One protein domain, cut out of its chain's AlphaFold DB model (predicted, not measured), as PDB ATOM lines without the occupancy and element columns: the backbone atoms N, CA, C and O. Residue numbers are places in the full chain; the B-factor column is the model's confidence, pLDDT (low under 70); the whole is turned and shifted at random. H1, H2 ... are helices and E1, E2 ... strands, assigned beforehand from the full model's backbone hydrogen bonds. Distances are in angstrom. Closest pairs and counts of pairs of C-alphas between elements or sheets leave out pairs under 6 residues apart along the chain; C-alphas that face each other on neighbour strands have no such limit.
ATOM      1  N   ALA A  73      42.570  13.492   3.564       77.44
ATOM      2  CA  ALA A  73      43.822  12.812   3.882       77.44
ATOM      3  C   ALA A  73      44.908  13.061   2.822       77.44
ATOM      4  O   ALA A  73      46.053  13.338   3.174       77.44
ATOM      5  N   ASN A  74      44.548  13.024   1.537       81.31
ATOM      6  CA  ASN A  74      45.483  13.271   0.439       81.31
ATOM      7  C   ASN A  74      45.999  14.716   0.464       81.31
ATOM      8  O   ASN A  74      47.193  14.951   0.309       81.31
ATOM      9  N   LEU A  75      45.115  15.677   0.743       82.44
ATOM     10  CA  LEU A  75      45.479  17.090   0.877       82.44
ATOM     11  C   LEU A  75      46.434  17.326   2.052       82.44
ATOM     12  O   LEU A  75      47.449  17.998   1.889       82.44
ATOM     13  N   LYS A  76      46.162  16.721   3.217       83.44
ATOM     14  CA  LYS A  76      47.074  16.787   4.370       83.44
ATOM     15  C   LYS A  76      48.454  16.219   4.060       83.44
ATOM     16  O   LYS A  76      49.448  16.806   4.477       83.44
ATOM     17  N   LYS A  77      48.523  15.090   3.344       84.69
ATOM     18  CA  LYS A  77      49.799  14.483   2.939       84.69
ATOM     19  C   LYS A  77      50.618  15.438   2.071       84.69
ATOM     20  O   LYS A  77      51.803  15.603   2.334       84.69
ATOM     21  N   ILE A  78      49.980  16.098   1.100       86.50
ATOM     22  CA  ILE A  78      50.635  17.115   0.261       86.50
ATOM     23  C   ILE A  78      51.116  18.288   1.115       86.50
ATOM     24  O   ILE A  78      52.262  18.693   1.020       86.50
ATOM     25  N   LEU A  79      50.277  18.809   2.009       88.25
ATOM     26  CA  LEU A  79      50.677  19.929   2.865       88.25
ATOM     27  C   LEU A  79      51.842  19.581   3.807       88.25
ATOM     28  O   LEU A  79      52.680  20.439   4.066       88.25
ATOM     29  N   SER A  80      51.916  18.343   4.300       86.50
ATOM     30  CA  SER A  80      52.922  17.937   5.295       86.50
ATOM     31  C   SER A  80      54.277  17.574   4.680       86.50
ATOM     32  O   SER A  80      55.302  17.813   5.305       86.50
ATOM     33  N   ASN A  81      54.291  17.020   3.464       87.06
ATOM     34  CA  ASN A  81      55.498  16.478   2.823       87.06
ATOM     35  C   ASN A  81      55.980  17.341   1.645       87.06
ATOM     36  O   ASN A  81      56.510  16.815   0.668       87.06
ATOM     37  N   SER A  82      55.715  18.645   1.675       88.50
ATOM     38  CA  SER A  82      56.070  19.550   0.580       88.50
ATOM     39  C   SER A  82      56.487  20.910   1.096       88.50
ATOM     40  O   SER A  82      55.987  21.385   2.122       88.50
ATOM     41  N   GLU A  83      57.357  21.568   0.351       91.81
ATOM     42  CA  GLU A  83      57.800  22.927   0.629       91.81
ATOM     43  C   GLU A  83      56.889  23.955  -0.049       91.81
ATOM     44  O   GLU A  83      56.192  23.680  -1.030       91.81
ATOM     45  N   ILE A  84      56.840  25.166   0.505       92.69
ATOM     46  CA  ILE A  84      56.055  26.252  -0.088       92.69
ATOM     47  C   ILE A  84      56.700  26.641  -1.425       92.69
ATOM     48  O   ILE A  84      57.888  26.933  -1.485       92.69
ATOM     49  N   GLY A  85      55.902  26.672  -2.490       90.81
ATOM     50  CA  GLY A  85      56.349  26.924  -3.862       90.81
ATOM     51  C   GLY A  85      56.527  25.657  -4.700       90.81
ATOM     52  O   GLY A  85      56.529  25.749  -5.931       90.81
ATOM     53  N   GLU A  86      56.593  24.475  -4.083       93.25
ATOM     54  CA  GLU A  86      56.676  23.217  -4.826       93.25
ATOM     55  C   GLU A  86      55.388  22.931  -5.593       93.25
ATOM     56  O   GLU A  86      54.275  23.140  -5.100       93.25
ATOM     57  N   THR A  87      55.553  22.437  -6.820       93.94
ATOM     58  CA  THR A  87      54.456  22.094  -7.723       93.94
ATOM     59  C   THR A  87      54.548  20.639  -8.147       93.94
ATOM     60  O   THR A  87      55.553  20.218  -8.703       93.94
ATOM     61  N   PHE A  88      53.452  19.907  -7.964       93.12
ATOM     62  CA  PHE A  88      53.316  18.496  -8.294       93.12
ATOM     63  C   PHE A  88      52.360  18.303  -9.465       93.12
ATOM     64  O   PHE A  88      51.223  18.780  -9.470       93.12
ATOM     65  N   THR A  89      52.814  17.563 -10.461       92.50
ATOM     66  CA  THR A  89      52.039  17.092 -11.607       92.50
ATOM     67  C   THR A  89      51.242  15.833 -11.259       92.50
ATOM     68  O   THR A  89      51.454  15.198 -10.229       92.50
ATOM     69  N   GLN A  90      50.341  15.404 -12.151       89.88
ATOM     70  CA  GLN A  90      49.587  14.146 -11.989       89.88
ATOM     71  C   GLN A  90      50.473  12.936 -11.658       89.88
ATOM     72  O   GLN A  90      50.092  12.090 -10.847       89.88
ATOM     73  N   LYS A  91      51.646  12.846 -12.299       89.81
ATOM     74  CA  LYS A  91      52.571  11.722 -12.117       89.81
ATOM     75  C   LYS A  91      53.147  11.721 -10.704       89.81
ATOM     76  O   LYS A  91      53.053  10.703 -10.028       89.81
ATOM     77  N   GLU A  92      53.633  12.867 -10.241       90.75
ATOM     78  CA  GLU A  92      54.211  13.029  -8.900       90.75
ATOM     79  C   GLU A  92      53.154  12.860  -7.807       90.75
ATOM     80  O   GLU A  92      53.408  12.204  -6.802       90.75
ATOM     81  N   LEU A  93      51.928  13.349  -8.025       89.12
ATOM     82  CA  LEU A  93      50.802  13.117  -7.112       89.12
ATOM     83  C   LEU A  93      50.480  11.620  -6.960       89.12
ATOM     84  O   LEU A  93      50.161  11.158  -5.866       89.12
ATOM     85  N   THR A  94      50.600  10.849  -8.042       87.94
ATOM     86  CA  THR A  94      50.373   9.396  -8.006       87.94
ATOM     87  C   THR A  94      51.551   8.655  -7.370       87.94
ATOM     88  O   THR A  94      51.341   7.732  -6.593       87.94
ATOM     89  N   GLN A  95      52.789   9.038  -7.693       87.94
ATOM     90  CA  GLN A  95      53.997   8.326  -7.265       87.94
ATOM     91  C   GLN A  95      54.409   8.673  -5.830       87.94
ATOM     92  O   GLN A  95      54.596   7.774  -5.015       87.94
ATOM     93  N   ASN A  96      54.498   9.962  -5.503       87.88
ATOM     94  CA  ASN A  96      55.054  10.427  -4.231       87.88
ATOM     95  C   ASN A  96      54.004  10.393  -3.116       87.88
ATOM     96  O   ASN A  96      54.309  10.075  -1.969       87.88
ATOM     97  N   PHE A  97      52.747  10.693  -3.455       83.88
ATOM     98  CA  PHE A  97      51.655  10.797  -2.482       83.88
ATOM     99  C   PHE A  97      50.690   9.609  -2.520       83.88
ATOM    100  O   PHE A  97      49.756   9.565  -1.715       83.88
ATOM    101  N   GLN A  98      50.923   8.647  -3.424       84.62
ATOM    102  CA  GLN A  98      50.094   7.450  -3.610       84.62
ATOM    103  C   GLN A  98      48.616   7.793  -3.846       84.62
ATOM    104  O   GLN A  98      47.713   7.085  -3.402       84.62
ATOM    105  N   ILE A  99      48.353   8.919  -4.514       82.94
ATOM    106  CA  ILE A  99      46.987   9.357  -4.793       82.94
ATOM    107  C   ILE A  99      46.462   8.549  -5.986       82.94
ATOM    108  O   ILE A  99      47.147   8.473  -7.010       82.94
ATOM    109  N   PRO A 100      45.253   7.963  -5.902       81.12
ATOM    110  CA  PRO A 100      44.684   7.185  -6.994       81.12
ATOM    111  C   PRO A 100      44.647   7.963  -8.311       81.12
ATOM    112  O   PRO A 100      44.280   9.142  -8.345       81.12
ATOM    113  N   LYS A 101      44.970   7.278  -9.418       83.19
ATOM    114  CA  LYS A 101      44.949   7.858 -10.774       83.19
ATOM    115  C   LYS A 101      43.600   8.492 -11.116       83.19
ATOM    116  O   LYS A 101      43.568   9.501 -11.816       83.19
ATOM    117  N   GLU A 102      42.508   7.922 -10.610       76.94
ATOM    118  CA  GLU A 102      41.151   8.441 -10.802       76.94
ATOM    119  C   GLU A 102      41.008   9.854 -10.217       76.94
ATOM    120  O   GLU A 102      40.577  10.770 -10.919       76.94
ATOM    121  N   ALA A 103      41.483  10.068  -8.985       70.19
ATOM    122  CA  ALA A 103      41.386  11.344  -8.281       70.19
ATOM    123  C   ALA A 103      42.269  12.449  -8.894       70.19
ATOM    124  O   ALA A 103      41.908  13.625  -8.860       70.19
ATOM    125  N   VAL A 104      43.417  12.095  -9.487       83.19
ATOM    126  CA  VAL A 104      44.314  13.074 -10.139       83.19
ATOM    127  C   VAL A 104      43.982  13.315 -11.610       83.19
ATOM    128  O   VAL A 104      44.492  14.269 -12.196       83.19
ATOM    129  N   LYS A 105      43.115  12.498 -12.226       83.06
ATOM    130  CA  LYS A 105      42.820  12.527 -13.671       83.06
ATOM    131  C   LYS A 105      42.414  13.913 -14.176       83.06
ATOM    132  O   LYS A 105      42.817  14.315 -15.271       83.06
ATOM    133  N   ILE A 106      41.645  14.640 -13.366       79.81
ATOM    134  CA  ILE A 106      41.117  15.976 -13.675       79.81
ATOM    135  C   ILE A 106      42.040  17.121 -13.230       79.81
ATOM    136  O   ILE A 106      41.860  18.258 -13.665       79.81
ATOM    137  N   VAL A 107      43.046  16.846 -12.401       84.38
ATOM    138  CA  VAL A 107      43.977  17.844 -11.857       84.38
ATOM    139  C   VAL A 107      45.184  17.966 -12.778       84.38
ATOM    140  O   VAL A 107      45.840  16.977 -13.045       84.38
ATOM    141  N   LYS A 108      45.524  19.155 -13.270       87.44
ATOM    142  CA  LYS A 108      46.767  19.393 -14.022       87.44
ATOM    143  C   LYS A 108      47.978  19.379 -13.095       87.44
ATOM    144  O   LYS A 108      48.954  18.684 -13.372       87.44
ATOM    145  N   SER A 109      47.904  20.164 -12.027       90.00
ATOM    146  CA  SER A 109      48.975  20.301 -11.046       90.00
ATOM    147  C   SER A 109      48.454  20.843  -9.720       90.00
ATOM    148  O   SER A 109      47.388  21.462  -9.669       90.00
ATOM    149  N   ILE A 110      49.235  20.641  -8.664       91.38
ATOM    150  CA  ILE A 110      49.009  21.205  -7.336       91.38
ATOM    151  C   ILE A 110      50.267  21.898  -6.879       91.38
ATOM    152  O   ILE A 110      51.331  21.297  -6.903       91.38
ATOM    153  N   THR A 111      50.130  23.133  -6.429       92.69
ATOM    154  CA  THR A 111      51.227  23.912  -5.869       92.69
ATOM    155  C   THR A 111      50.938  24.190  -4.405       92.69
ATOM    156  O   THR A 111      49.848  24.670  -4.087       92.69
ATOM    157  N   LYS A 112      51.887  23.924  -3.508       94.12
ATOM    158  CA  LYS A 112      51.771  24.387  -2.120       94.12
ATOM    159  C   LYS A 112      52.063  25.884  -2.088       94.12
ATOM    160  O   LYS A 112      53.117  26.313  -2.541       94.12
ATOM    161  N   ILE A 113      51.117  26.684  -1.604       93.19
ATOM    162  CA  ILE A 113      51.227  28.154  -1.614       93.19
ATOM    163  C   ILE A 113      51.381  28.743  -0.209       93.19
ATOM    164  O   ILE A 113      51.886  29.853  -0.080       93.19
ATOM    165  N   ALA A 114      50.985  28.003   0.829       93.12
ATOM    166  CA  ALA A 114      51.223  28.338   2.230       93.12
ATOM    167  C   ALA A 114      51.323  27.053   3.074       93.12
ATOM    168  O   ALA A 114      51.250  25.945   2.538       93.12
ATOM    169  N   GLU A 115      51.484  27.190   4.391       91.25
ATOM    170  CA  GLU A 115      51.535  26.051   5.323       91.25
ATOM    171  C   GLU A 115      50.282  25.175   5.250       91.25
ATOM    172  O   GLU A 115      50.378  23.950   5.268       91.25
ATOM    173  N   ASP A 116      49.119  25.805   5.115       91.50
ATOM    174  CA  ASP A 116      47.809  25.169   5.108       91.50
ATOM    175  C   ASP A 116      47.024  25.425   3.814       91.50
ATOM    176  O   ASP A 116      45.844  25.083   3.724       91.50
ATOM    177  N   GLU A 117      47.663  25.997   2.791       92.44
ATOM    178  CA  GLU A 117      47.013  26.344   1.529       92.44
ATOM    179  C   GLU A 117      47.713  25.726   0.315       92.44
ATOM    180  O   GLU A 117      48.939  25.782   0.162       92.44
ATOM    181  N   ILE A 118      46.905  25.203  -0.606       92.44
ATOM    182  CA  ILE A 118      47.345  24.743  -1.924       92.44
ATOM    183  C   ILE A 118      46.581  25.451  -3.042       92.44
ATOM    184  O   ILE A 118      45.405  25.794  -2.910       92.44
ATOM    185  N   ALA A 119      47.235  25.610  -4.185       91.44
ATOM    186  CA  ALA A 119      46.610  25.974  -5.443       91.44
ATOM    187  C   ALA A 119      46.490  24.731  -6.328       91.44
ATOM    188  O   ALA A 119      47.485  24.117  -6.704       91.44
ATOM    189  N   VAL A 120      45.266  24.372  -6.689       89.00
ATOM    190  CA  VAL A 120      44.945  23.294  -7.621       89.00
ATOM    191  C   VAL A 120      44.651  23.904  -8.981       89.00
ATOM    192  O   VAL A 120      43.793  24.778  -9.114       89.00
ATOM    193  N   LYS A 121      45.340  23.427 -10.014       87.88
ATOM    194  CA  LYS A 121      45.057  23.767 -11.407       87.88
ATOM    195  C   LYS A 121      44.397  22.576 -12.074       87.88
ATOM    196  O   LYS A 121      44.948  21.481 -12.036       87.88
ATOM    197  N   TRP A 122      43.246  22.764 -12.705       81.62
ATOM    198  CA  TRP A 122      42.532  21.687 -13.393       81.62
ATOM    199  C   TRP A 122      43.058  21.486 -14.816       81.62
ATOM    200  O   TRP A 122      43.545  22.416 -15.462       81.62
ATOM    201  N   LYS A 123      42.989  20.247 -15.306       78.88
ATOM    202  CA  LYS A 123      43.424  19.867 -16.659       78.88
ATOM    203  C   LYS A 123      42.435  20.324 -17.726       78.88
ATOM    204  O   LYS A 123      42.858  20.770 -18.788       78.88
ATOM    205  N   SER A 124      41.142  20.248 -17.426       65.94
ATOM    206  CA  SER A 124      40.071  20.719 -18.302       65.94
ATOM    207  C   SER A 124      38.958  21.331 -17.468       65.94
ATOM    208  O   SER A 124      38.408  20.666 -16.597       65.94
ATOM    209  N   THR A 125      38.601  22.577 -17.767       58.94
ATOM    210  CA  THR A 125      37.440  23.268 -17.185       58.94
ATOM    211  C   THR A 125      36.117  22.756 -17.765       58.94
ATOM    212  O   THR A 125      35.125  22.692 -17.051       58.94
ATOM    213  N   TRP A 126      36.130  22.269 -19.010       50.41
ATOM    214  CA  TRP A 126      34.954  21.770 -19.740       50.41
ATOM    215  C   TRP A 126      34.219  20.597 -19.067       50.41
ATOM    216  O   TRP A 126      32.996  20.501 -19.119       50.41
ATOM    217  N   LEU A 127      34.956  19.677 -18.433       50.31
ATOM    218  CA  LEU A 127      34.364  18.525 -17.737       50.31
ATOM    219  C   LEU A 127      33.648  18.943 -16.449       50.31
ATOM    220  O   LEU A 127      32.680  18.291 -16.083       50.31
ATOM    221  N   LEU A 128      34.083  20.028 -15.801       54.94
ATOM    222  CA  LEU A 128      33.406  20.578 -14.628       54.94
ATOM    223  C   LEU A 128      32.192  21.437 -15.017       54.94
ATOM    224  O   LEU A 128      31.199  21.392 -14.302       54.94
ATOM    225  N   GLU A 129      32.221  22.124 -16.164       51.25
ATOM    226  CA  GLU A 129      31.094  22.930 -16.683       51.25
ATOM    227  C   GLU A 129      29.817  22.110 -16.948       51.25
ATOM    228  O   GLU A 129      28.709  22.636 -16.896       51.25
ATOM    229  N   LYS A 130      29.944  20.803 -17.218       50.94
ATOM    230  CA  LYS A 130      28.781  19.915 -17.401       50.94
ATOM    231  C   LYS A 130      28.139  19.452 -16.091       50.94
ATOM    232  O   LYS A 130      26.967  19.096 -16.096       50.94
ATOM    233  N   VAL A 131      28.895  19.426 -14.992       46.59
ATOM    234  CA  VAL A 131      28.413  18.991 -13.660       46.59
ATOM    235  C   VAL A 131      28.099  20.190 -12.758       46.59
ATOM    236  O   VAL A 131      27.443  20.062 -11.730       46.59
ATOM    237  N   SER A 132      28.571  21.372 -13.143       44.62
ATOM    238  CA  SER A 132      28.419  22.639 -12.446       44.62
ATOM    239  C   SER A 132      28.236  23.717 -13.510       44.62
ATOM    240  O   SER A 132      29.116  23.930 -14.331       44.62
ATOM    241  N   ASP A 133      27.095  24.410 -13.490       43.12
ATOM    242  CA  ASP A 133      26.683  25.466 -14.440       43.12
ATOM    243  C   ASP A 133      27.538  26.760 -14.314       43.12
ATOM    244  O   ASP A 133      27.068  27.884 -14.520       43.12
ATOM    245  N   ALA A 134      28.793  26.626 -13.872       50.62
ATOM    246  CA  ALA A 134      29.721  27.699 -13.566       50.62
ATOM    247  C   ALA A 134      30.758  27.861 -14.682       50.62
ATOM    248  O   ALA A 134      31.478  26.937 -15.038       50.62
ATOM    249  N   LYS A 135      30.851  29.079 -15.219       49.84
ATOM    250  CA  LYS A 135      31.822  29.451 -16.254       49.84
ATOM    251  C   LYS A 135      33.186  29.690 -15.610       49.84
ATOM    252  O   LYS A 135      33.326  30.623 -14.813       49.84
ATOM    253  N   PHE A 136      34.189  28.886 -15.953       57.53
ATOM    254  CA  PHE A 136      35.514  28.972 -15.336       57.53
ATOM    255  C   PHE A 136      36.485  29.770 -16.208       57.53
ATOM    256  O   PHE A 136      36.748  29.406 -17.349       57.53
ATOM    257  N   LYS A 137      37.030  30.870 -15.671       54.09
ATOM    258  CA  LYS A 137      37.893  31.793 -16.435       54.09
ATOM    259  C   LYS A 137      39.364  31.356 -16.465       54.09
ATOM    260  O   LYS A 137      40.004  31.524 -17.491       54.09
ATOM    261  N   ASP A 138      39.862  30.742 -15.382       58.56
ATOM    262  CA  ASP A 138      41.289  30.379 -15.242       58.56
ATOM    263  C   ASP A 138      41.555  28.946 -14.750       58.56
ATOM    264  O   ASP A 138      42.712  28.534 -14.632       58.56
ATOM    265  N   GLY A 139      40.510  28.167 -14.435       69.12
ATOM    266  CA  GLY A 139      40.654  26.761 -14.034       69.12
ATOM    267  C   GLY A 139      41.598  26.532 -12.844       69.12
ATOM    268  O   GLY A 139      42.148  25.440 -12.703       69.12
ATOM    269  N   SER A 140      41.810  27.550 -12.004       79.00
ATOM    270  CA  SER A 140      42.590  27.464 -10.772       79.00
ATOM    271  C   SER A 140      41.704  27.658  -9.540       79.00
ATOM    272  O   SER A 140      40.801  28.500  -9.507       79.00
ATOM    273  N   MET A 141      41.952  26.834  -8.525       86.69
ATOM    274  CA  MET A 141      41.254  26.832  -7.247       86.69
ATOM    275  C   MET A 141      42.274  26.888  -6.123       86.69
ATOM    276  O   MET A 141      43.242  26.134  -6.132       86.69
ATOM    277  N   LYS A 142      42.047  27.741  -5.133       92.00
ATOM    278  CA  LYS A 142      42.784  27.702  -3.873       92.00
ATOM    279  C   LYS A 142      41.993  26.888  -2.868       92.00
ATOM    280  O   LYS A 142      40.776  27.050  -2.769       92.00
ATOM    281  N   ILE A 143      42.685  26.037  -2.131       91.12
ATOM    282  CA  ILE A 143      42.122  25.244  -1.048       91.12
ATOM    283  C   ILE A 143      42.936  25.551   0.197       91.12
ATOM    284  O   ILE A 143      44.128  25.263   0.228       91.12
ATOM    285  N   ALA A 144      42.281  26.113   1.208       91.81
ATOM    286  CA  ALA A 144      42.851  26.301   2.532       91.81
ATOM    287  C   ALA A 144      42.284  25.261   3.495       91.81
ATOM    288  O   ALA A 144      41.079  24.998   3.522       91.81
ATOM    289  N   PHE A 145      43.158  24.672   4.293       89.94
ATOM    290  CA  PHE A 145      42.848  23.619   5.234       89.94
ATOM    291  C   PHE A 145      42.877  24.178   6.656       89.94
ATOM    292  O   PHE A 145      43.938  24.371   7.232       89.94
ATOM    293  N   LYS A 146      41.713  24.432   7.261       88.88
ATOM    294  CA  LYS A 146      41.647  25.036   8.603       88.88
ATOM    295  C   LYS A 146      40.629  24.315   9.467       88.88
ATOM    296  O   LYS A 146      39.483  24.133   9.064       88.88
ATOM    297  N   SER A 147      41.043  23.898  10.664       86.62
ATOM    298  CA  SER A 147      40.159  23.316  11.687       86.62
ATOM    299  C   SER A 147      39.253  22.188  11.173       86.62
ATOM    300  O   SER A 147      38.047  22.191  11.410       86.62
ATOM    301  N   ASN A 148      39.829  21.227  10.445       83.81
ATOM    302  CA  ASN A 148      39.102  20.102   9.846       83.81
ATOM    303  C   ASN A 148      38.048  20.507   8.780       83.81
ATOM    304  O   ASN A 148      37.118  19.754   8.503       83.81
ATOM    305  N   LYS A 149      38.205  21.684   8.160       89.38
ATOM    306  CA  LYS A 149      37.368  22.182   7.060       89.38
ATOM    307  C   LYS A 149      38.239  22.574   5.870       89.38
ATOM    308  O   LYS A 149      39.352  23.072   6.056       89.38
ATOM    309  N   LEU A 150      37.724  22.373   4.657       88.88
ATOM    310  CA  LEU A 150      38.328  22.945   3.454       88.88
ATOM    311  C   LEU A 150      37.601  24.230   3.100       88.88
ATOM    312  O   LEU A 150      36.378  24.251   3.014       88.88
ATOM    313  N   TYR A 151      38.362  25.276   2.842       90.88
ATOM    314  CA  TYR A 151      37.864  26.523   2.294       90.88
ATOM    315  C   TYR A 151      38.343  26.597   0.859       90.88
ATOM    316  O   TYR A 151      39.544  26.673   0.607       90.88
ATOM    317  N   THR A 152      37.415  26.536  -0.086       89.25
ATOM    318  CA  THR A 152      37.741  26.665  -1.502       89.25
ATOM    319  C   THR A 152      37.452  28.081  -1.959       89.25
ATOM    320  O   THR A 152      36.446  28.674  -1.576       89.25
ATOM    321  N   SER A 153      38.325  28.619  -2.797       86.25
ATOM    322  CA  SER A 153      38.115  29.888  -3.490       86.25
ATOM    323  C   SER A 153      38.754  29.840  -4.873       86.25
ATOM    324  O   SER A 153      39.510  28.923  -5.198       86.25
ATOM    325  N   GLY A 154      38.461  30.830  -5.707       81.38
ATOM    326  CA  GLY A 154      38.963  30.912  -7.076       81.38
ATOM    327  C   GLY A 154      37.826  30.930  -8.083       81.38
ATOM    328  O   GLY A 154      36.698  31.271  -7.748       81.38
ATOM    329  N   THR A 155      38.127  30.608  -9.333       74.75
ATOM    330  CA  THR A 155      37.163  30.690 -10.441       74.75
ATOM    331  C   THR A 155      37.026  29.359 -11.153       74.75
ATOM    332  O   THR A 155      36.743  29.341 -12.343       74.75
ATOM    333  N   ALA A 156      37.290  28.252 -10.458       71.88
ATOM    334  CA  ALA A 156      37.316  26.921 -11.056       71.88
ATOM    335  C   ALA A 156      36.256  25.948 -10.540       71.88
ATOM    336  O   ALA A 156      36.057  24.910 -11.158       71.88
ATOM    337  N   ILE A 157      35.597  26.271  -9.426       73.25
ATOM    338  CA  ILE A 157      34.363  25.625  -8.981       73.25
ATOM    339  C   ILE A 157      33.439  26.743  -8.511       73.25
ATOM    340  O   ILE A 157      33.864  27.629  -7.770       73.25
ATOM    341  N   GLY A 158      32.195  26.716  -8.977       74.62
ATOM    342  CA  GLY A 158      31.183  27.701  -8.642       74.62
ATOM    343  C   GLY A 158      29.827  27.029  -8.559       74.62
ATOM    344  O   GLY A 158      29.525  26.122  -9.329       74.62
ATOM    345  N   ILE A 159      28.997  27.442  -7.615       76.88
ATOM    346  CA  ILE A 159      27.646  26.904  -7.488       76.88
ATOM    347  C   ILE A 159      26.653  28.008  -7.714       76.88
ATOM    348  O   ILE A 159      26.720  29.073  -7.101       76.88
ATOM    349  N   LYS A 160      25.734  27.735  -8.634       80.62
ATOM    350  CA  LYS A 160      24.645  28.631  -8.957       80.62
ATOM    351  C   LYS A 160      23.534  28.444  -7.933       80.62
ATOM    352  O   LYS A 160      22.932  27.379  -7.852       80.62
ATOM    353  N   TYR A 161      23.245  29.495  -7.185       83.31
ATOM    354  CA  TYR A 161      22.141  29.550  -6.238       83.31
ATOM    355  C   TYR A 161      21.474  30.922  -6.337       83.31
ATOM    356  O   TYR A 161      22.161  31.939  -6.414       83.31
ATOM    357  N   GLU A 162      20.140  30.957  -6.411       85.06
ATOM    358  CA  GLU A 162      19.360  32.197  -6.577       85.06
ATOM    359  C   GLU A 162      19.900  33.127  -7.683       85.06
ATOM    360  O   GLU A 162      20.078  34.330  -7.501       85.06
ATOM    361  N   LYS A 163      20.192  32.550  -8.859       84.81
ATOM    362  CA  LYS A 163      20.737  33.254 -10.039       84.81
ATOM    363  C   LYS A 163      22.138  33.868  -9.841       84.81
ATOM    364  O   LYS A 163      22.626  34.536 -10.749       84.81
ATOM    365  N   LYS A 164      22.810  33.619  -8.713       85.12
ATOM    366  CA  LYS A 164      24.191  34.048  -8.427       85.12
ATOM    367  C   LYS A 164      25.134  32.851  -8.422       85.12
ATOM    368  O   LYS A 164      24.728  31.755  -8.055       85.12
ATOM    369  N   ILE A 165      26.389  33.060  -8.811       83.19
ATOM    370  CA  ILE A 165      27.438  32.033  -8.751       83.19
ATOM    371  C   ILE A 165      28.307  32.301  -7.523       83.19
ATOM    372  O   ILE A 165      28.854  33.392  -7.369       83.19
ATOM    373  N   TYR A 166      28.442  31.294  -6.667       84.88
ATOM    374  CA  TYR A 166      29.271  31.332  -5.472       84.88
ATOM    375  C   TYR A 166      30.484  30.431  -5.660       84.88
ATOM    376  O   TYR A 166      30.334  29.224  -5.823       84.88
ATOM    377  N   ASN A 167      31.682  31.013  -5.610       85.50
ATOM    378  CA  ASN A 167      32.938  30.266  -5.769       85.50
ATOM    379  C   ASN A 167      33.673  30.026  -4.444       85.50
ATOM    380  O   ASN A 167      34.621  29.245  -4.376       85.50
ATOM    381  N   ASN A 168      33.246  30.725  -3.392       89.50
ATOM    382  CA  ASN A 168      33.774  30.551  -2.050       89.50
ATOM    383  C   ASN A 168      32.910  29.520  -1.342       89.50
ATOM    384  O   ASN A 168      31.740  29.792  -1.068       89.50
ATOM    385  N   LEU A 169      33.472  28.345  -1.081       88.56
ATOM    386  CA  LEU A 169      32.738  27.215  -0.523       88.56
ATOM    387  C   LEU A 169      33.484  26.694   0.701       88.56
ATOM    388  O   LEU A 169      34.710  26.776   0.788       88.56
ATOM    389  N   ILE A 170      32.734  26.166   1.659       90.31
ATOM    390  CA  ILE A 170      33.285  25.471   2.822       90.31
ATOM    391  C   ILE A 170      32.900  24.009   2.688       90.31
ATOM    392  O   ILE A 170      31.721  23.714   2.538       90.31
ATOM    393  N   ILE A 171      33.865  23.099   2.759       88.19
ATOM    394  CA  ILE A 171      33.640  21.655   2.717       88.19
ATOM    395  C   ILE A 171      33.918  21.086   4.104       88.19
ATOM    396  O   ILE A 171      34.982  21.317   4.688       88.19
ATOM    397  N   ILE A 172      32.951  20.338   4.623       87.25
ATOM    398  CA  ILE A 172      33.021  19.645   5.908       87.25
ATOM    399  C   ILE A 172      32.605  18.196   5.656       87.25
ATOM    400  O   ILE A 172      31.440  17.908   5.375       87.25
ATOM    401  N   GLY A 173      33.570  17.276   5.711       83.06
ATOM    402  CA  GLY A 173      33.341  15.885   5.317       83.06
ATOM    403  C   GLY A 173      32.906  15.784   3.850       83.06
ATOM    404  O   GLY A 173      33.648  16.187   2.958       83.06
ATOM    405  N   ARG A 174      31.702  15.249   3.610       79.38
ATOM    406  CA  ARG A 174      31.092  15.115   2.272       79.38
ATOM    407  C   ARG A 174      30.103  16.231   1.939       79.38
ATOM    408  O   ARG A 174      29.554  16.232   0.845       79.38
ATOM    409  N   SER A 175      29.851  17.149   2.863       82.62
ATOM    410  CA  SER A 175      28.934  18.262   2.639       82.62
ATOM    411  C   SER A 175      29.713  19.509   2.292       82.62
ATOM    412  O   SER A 175      30.793  19.758   2.835       82.62
ATOM    413  N   ALA A 176      29.137  20.325   1.427       86.75
ATOM    414  CA  ALA A 176      29.711  21.603   1.098       86.75
ATOM    415  C   ALA A 176      28.661  22.713   1.126       86.75
ATOM    416  O   ALA A 176      27.468  22.488   0.919       86.75
ATOM    417  N   TYR A 177      29.124  23.903   1.491       89.69
ATOM    418  CA  TYR A 177      28.306  25.005   1.979       89.69
ATOM    419  C   TYR A 177      28.726  26.304   1.310       89.69
ATOM    420  O   TYR A 177      29.914  26.540   1.078       89.69
ATOM    421  N   ILE A 178      27.752  27.183   1.087       90.12
ATOM    422  CA  ILE A 178      28.006  28.571   0.710       90.12
ATOM    423  C   ILE A 178      27.962  29.396   2.006       90.12
ATOM    424  O   ILE A 178      26.879  29.562   2.564       90.12
ATOM    425  N   PRO A 179      29.089  29.929   2.514       87.44
ATOM    426  CA  PRO A 179      29.128  30.593   3.821       87.44
ATOM    427  C   PRO A 179      28.147  31.764   3.974       87.44
ATOM    428  O   PRO A 179      27.721  32.067   5.082       87.44
ATOM    429  N   THR A 180      27.786  32.424   2.874       88.38
ATOM    430  CA  THR A 180      26.865  33.569   2.869       88.38
ATOM    431  C   THR A 180      25.392  33.179   2.755       88.38
ATOM    432  O   THR A 180      24.537  34.053   2.845       88.38
ATOM    433  N   VAL A 181      25.076  31.900   2.532       87.69
ATOM    434  CA  VAL A 181      23.703  31.415   2.349       87.69
ATOM    435  C   VAL A 181      23.367  30.457   3.484       87.69
ATOM    436  O   VAL A 181      23.882  29.343   3.570       87.69
ATOM    437  N   LYS A 182      22.483  30.891   4.383       86.12
ATOM    438  CA  LYS A 182      22.069  30.077   5.527       86.12
ATOM    439  C   LYS A 182      21.206  28.902   5.061       86.12
ATOM    440  O   LYS A 182      20.261  29.091   4.306       86.12
ATOM    441  N   GLY A 183      21.512  27.702   5.552       81.75
ATOM    442  CA  GLY A 183      20.715  26.495   5.303       81.75
ATOM    443  C   GLY A 183      20.933  25.834   3.939       81.75
ATOM    444  O   GLY A 183      20.359  24.779   3.699       81.75
ATOM    445  N   TYR A 184      21.775  26.400   3.070       82.25
ATOM    446  CA  TYR A 184      22.102  25.781   1.789       82.25
ATOM    447  C   TYR A 184      23.357  24.913   1.899       82.25
ATOM    448  O   TYR A 184      24.438  25.386   2.264       82.25
ATOM    449  N   SER A 185      23.215  23.638   1.548       83.31
ATOM    450  CA  SER A 185      24.317  22.683   1.473       83.31
ATOM    451  C   SER A 185      24.051  21.646   0.395       83.31
ATOM    452  O   SER A 185      22.898  21.267   0.198       83.31
ATOM    453  N   TRP A 186      25.103  21.134  -0.236       80.19
ATOM    454  CA  TRP A 186      25.005  19.987  -1.138       80.19
ATOM    455  C   TRP A 186      25.932  18.859  -0.681       80.19
ATOM    456  O   TRP A 186      26.974  19.108  -0.068       80.19
ATOM    457  N   GLN A 187      25.543  17.613  -0.967       79.94
ATOM    458  CA  GLN A 187      26.391  16.447  -0.733       79.94
ATOM    459  C   GLN A 187      27.253  16.184  -1.965       79.94
ATOM    460  O   GLN A 187      26.769  16.140  -3.091       79.94
ATOM    461  N   ILE A 188      28.548  16.011  -1.746       72.56
ATOM    462  CA  ILE A 188      29.512  15.690  -2.789       72.56
ATOM    463  C   ILE A 188      29.382  14.198  -3.131       72.56
ATOM    464  O   ILE A 188      29.530  13.335  -2.258       72.56
TER     465      ILE A 188
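What this domain is: This is residues 73 to 188 of the 190 residues of an uncharacterized protein of Flavobacterium sp. S87F.05.LMB.W.Kidney.N (UniProt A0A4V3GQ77). One long, strongly twisted antiparallel sheet of eight strands makes a curving wall, with helices H1 and H2 over one face toward its E1 end and the short helix H3 beside H2. A small separate hairpin, E6 and E7, lies far from H2 along the longest axis, and a loop holding the short helix H4 joins E3 to E4. The printed part has 116 residues with four named helices and ten named strands, in the order H1 E1 H2 H3 E2 E3 H4 E4 E5 E6 E7 E8 E9 E10. The large sheet runs E1 E2 E3 E4 E5 E8 E9 E10, and the class is mixed, helices and strands. The whole is compact, with a radius of gyration of the C-alphas of 14.2 A and spans of 41 by 32 by 22 A.

Where its parts are: H1, residues 73 to 80, begins at C-alpha 73 (43.822, 12.812, 3.882) and is 10.5 A long. E1 is residues 87 to 89, H2 90 to 95 and H3 101 to 104. E2, residues 107 to 112, measures 14.1 A, and E3, residues 117 to 122, 16.3 A. H4 is residues 126 to 129. E4, residues 140 to 146, measures 19.5 A and ends at C-alpha 146 (41.647, 25.036, 8.603); E5, residues 149 to 154, measures 16.7 A. E6 is residues 159 to 161, E7 164 to 166, E8 169 to 172 and E9 175 to 177. E10, residues 185 to 187, ends at C-alpha 187 (26.391, 16.447, -0.733).

How they stand to each other: H1 is on the large sheet at a height of 8.5 A, over E3 and slantwise to the strands, at 54 degrees to E3 on the local plane; the closest C-alphas of H1 and E3 are those of Leu 79 and Glu 117, 7.5 A apart. H2, on the same face, stands up from the sheet at 58 degrees. H2 and H3 touch, their closest C-alphas being those of Gln 90 and Val 104, 5.7 A apart. H3 and H4 are not on the sheet. Edge strand E1 pairs with E2 through N 88 and O 110, 2.7 A. In the hairpin of E4 and E5, N 144 and O 151 are 2.9 A apart, within hydrogen-bond range. E5 and E8 have N 171 and O 150 at 2.8 A. E8, E9 and E10 form a meander, each strand the antiparallel neighbour of the one before; N 176 of E9 and O 186 of E10 are 2.9 A apart. In the hairpin of E6 and E7, N 161 and O 164 are 2.8 A apart. E7 runs on into E8 at 51 degrees across a break of 2 residues. In H1 and H2 every O i to N i+4 pair is within hydrogen-bond range; H3 and H4 are too short for such a pair.

The domain as a whole: The two C-alphas farthest apart, those of Gln 95 and Glu 162, are 42.1 A apart. The printed part has no cut and no long link. The mean pLDDT of the printed part is 81.5, and residues 124 to 139, of which 126 to 129 belong to H4, are under 70.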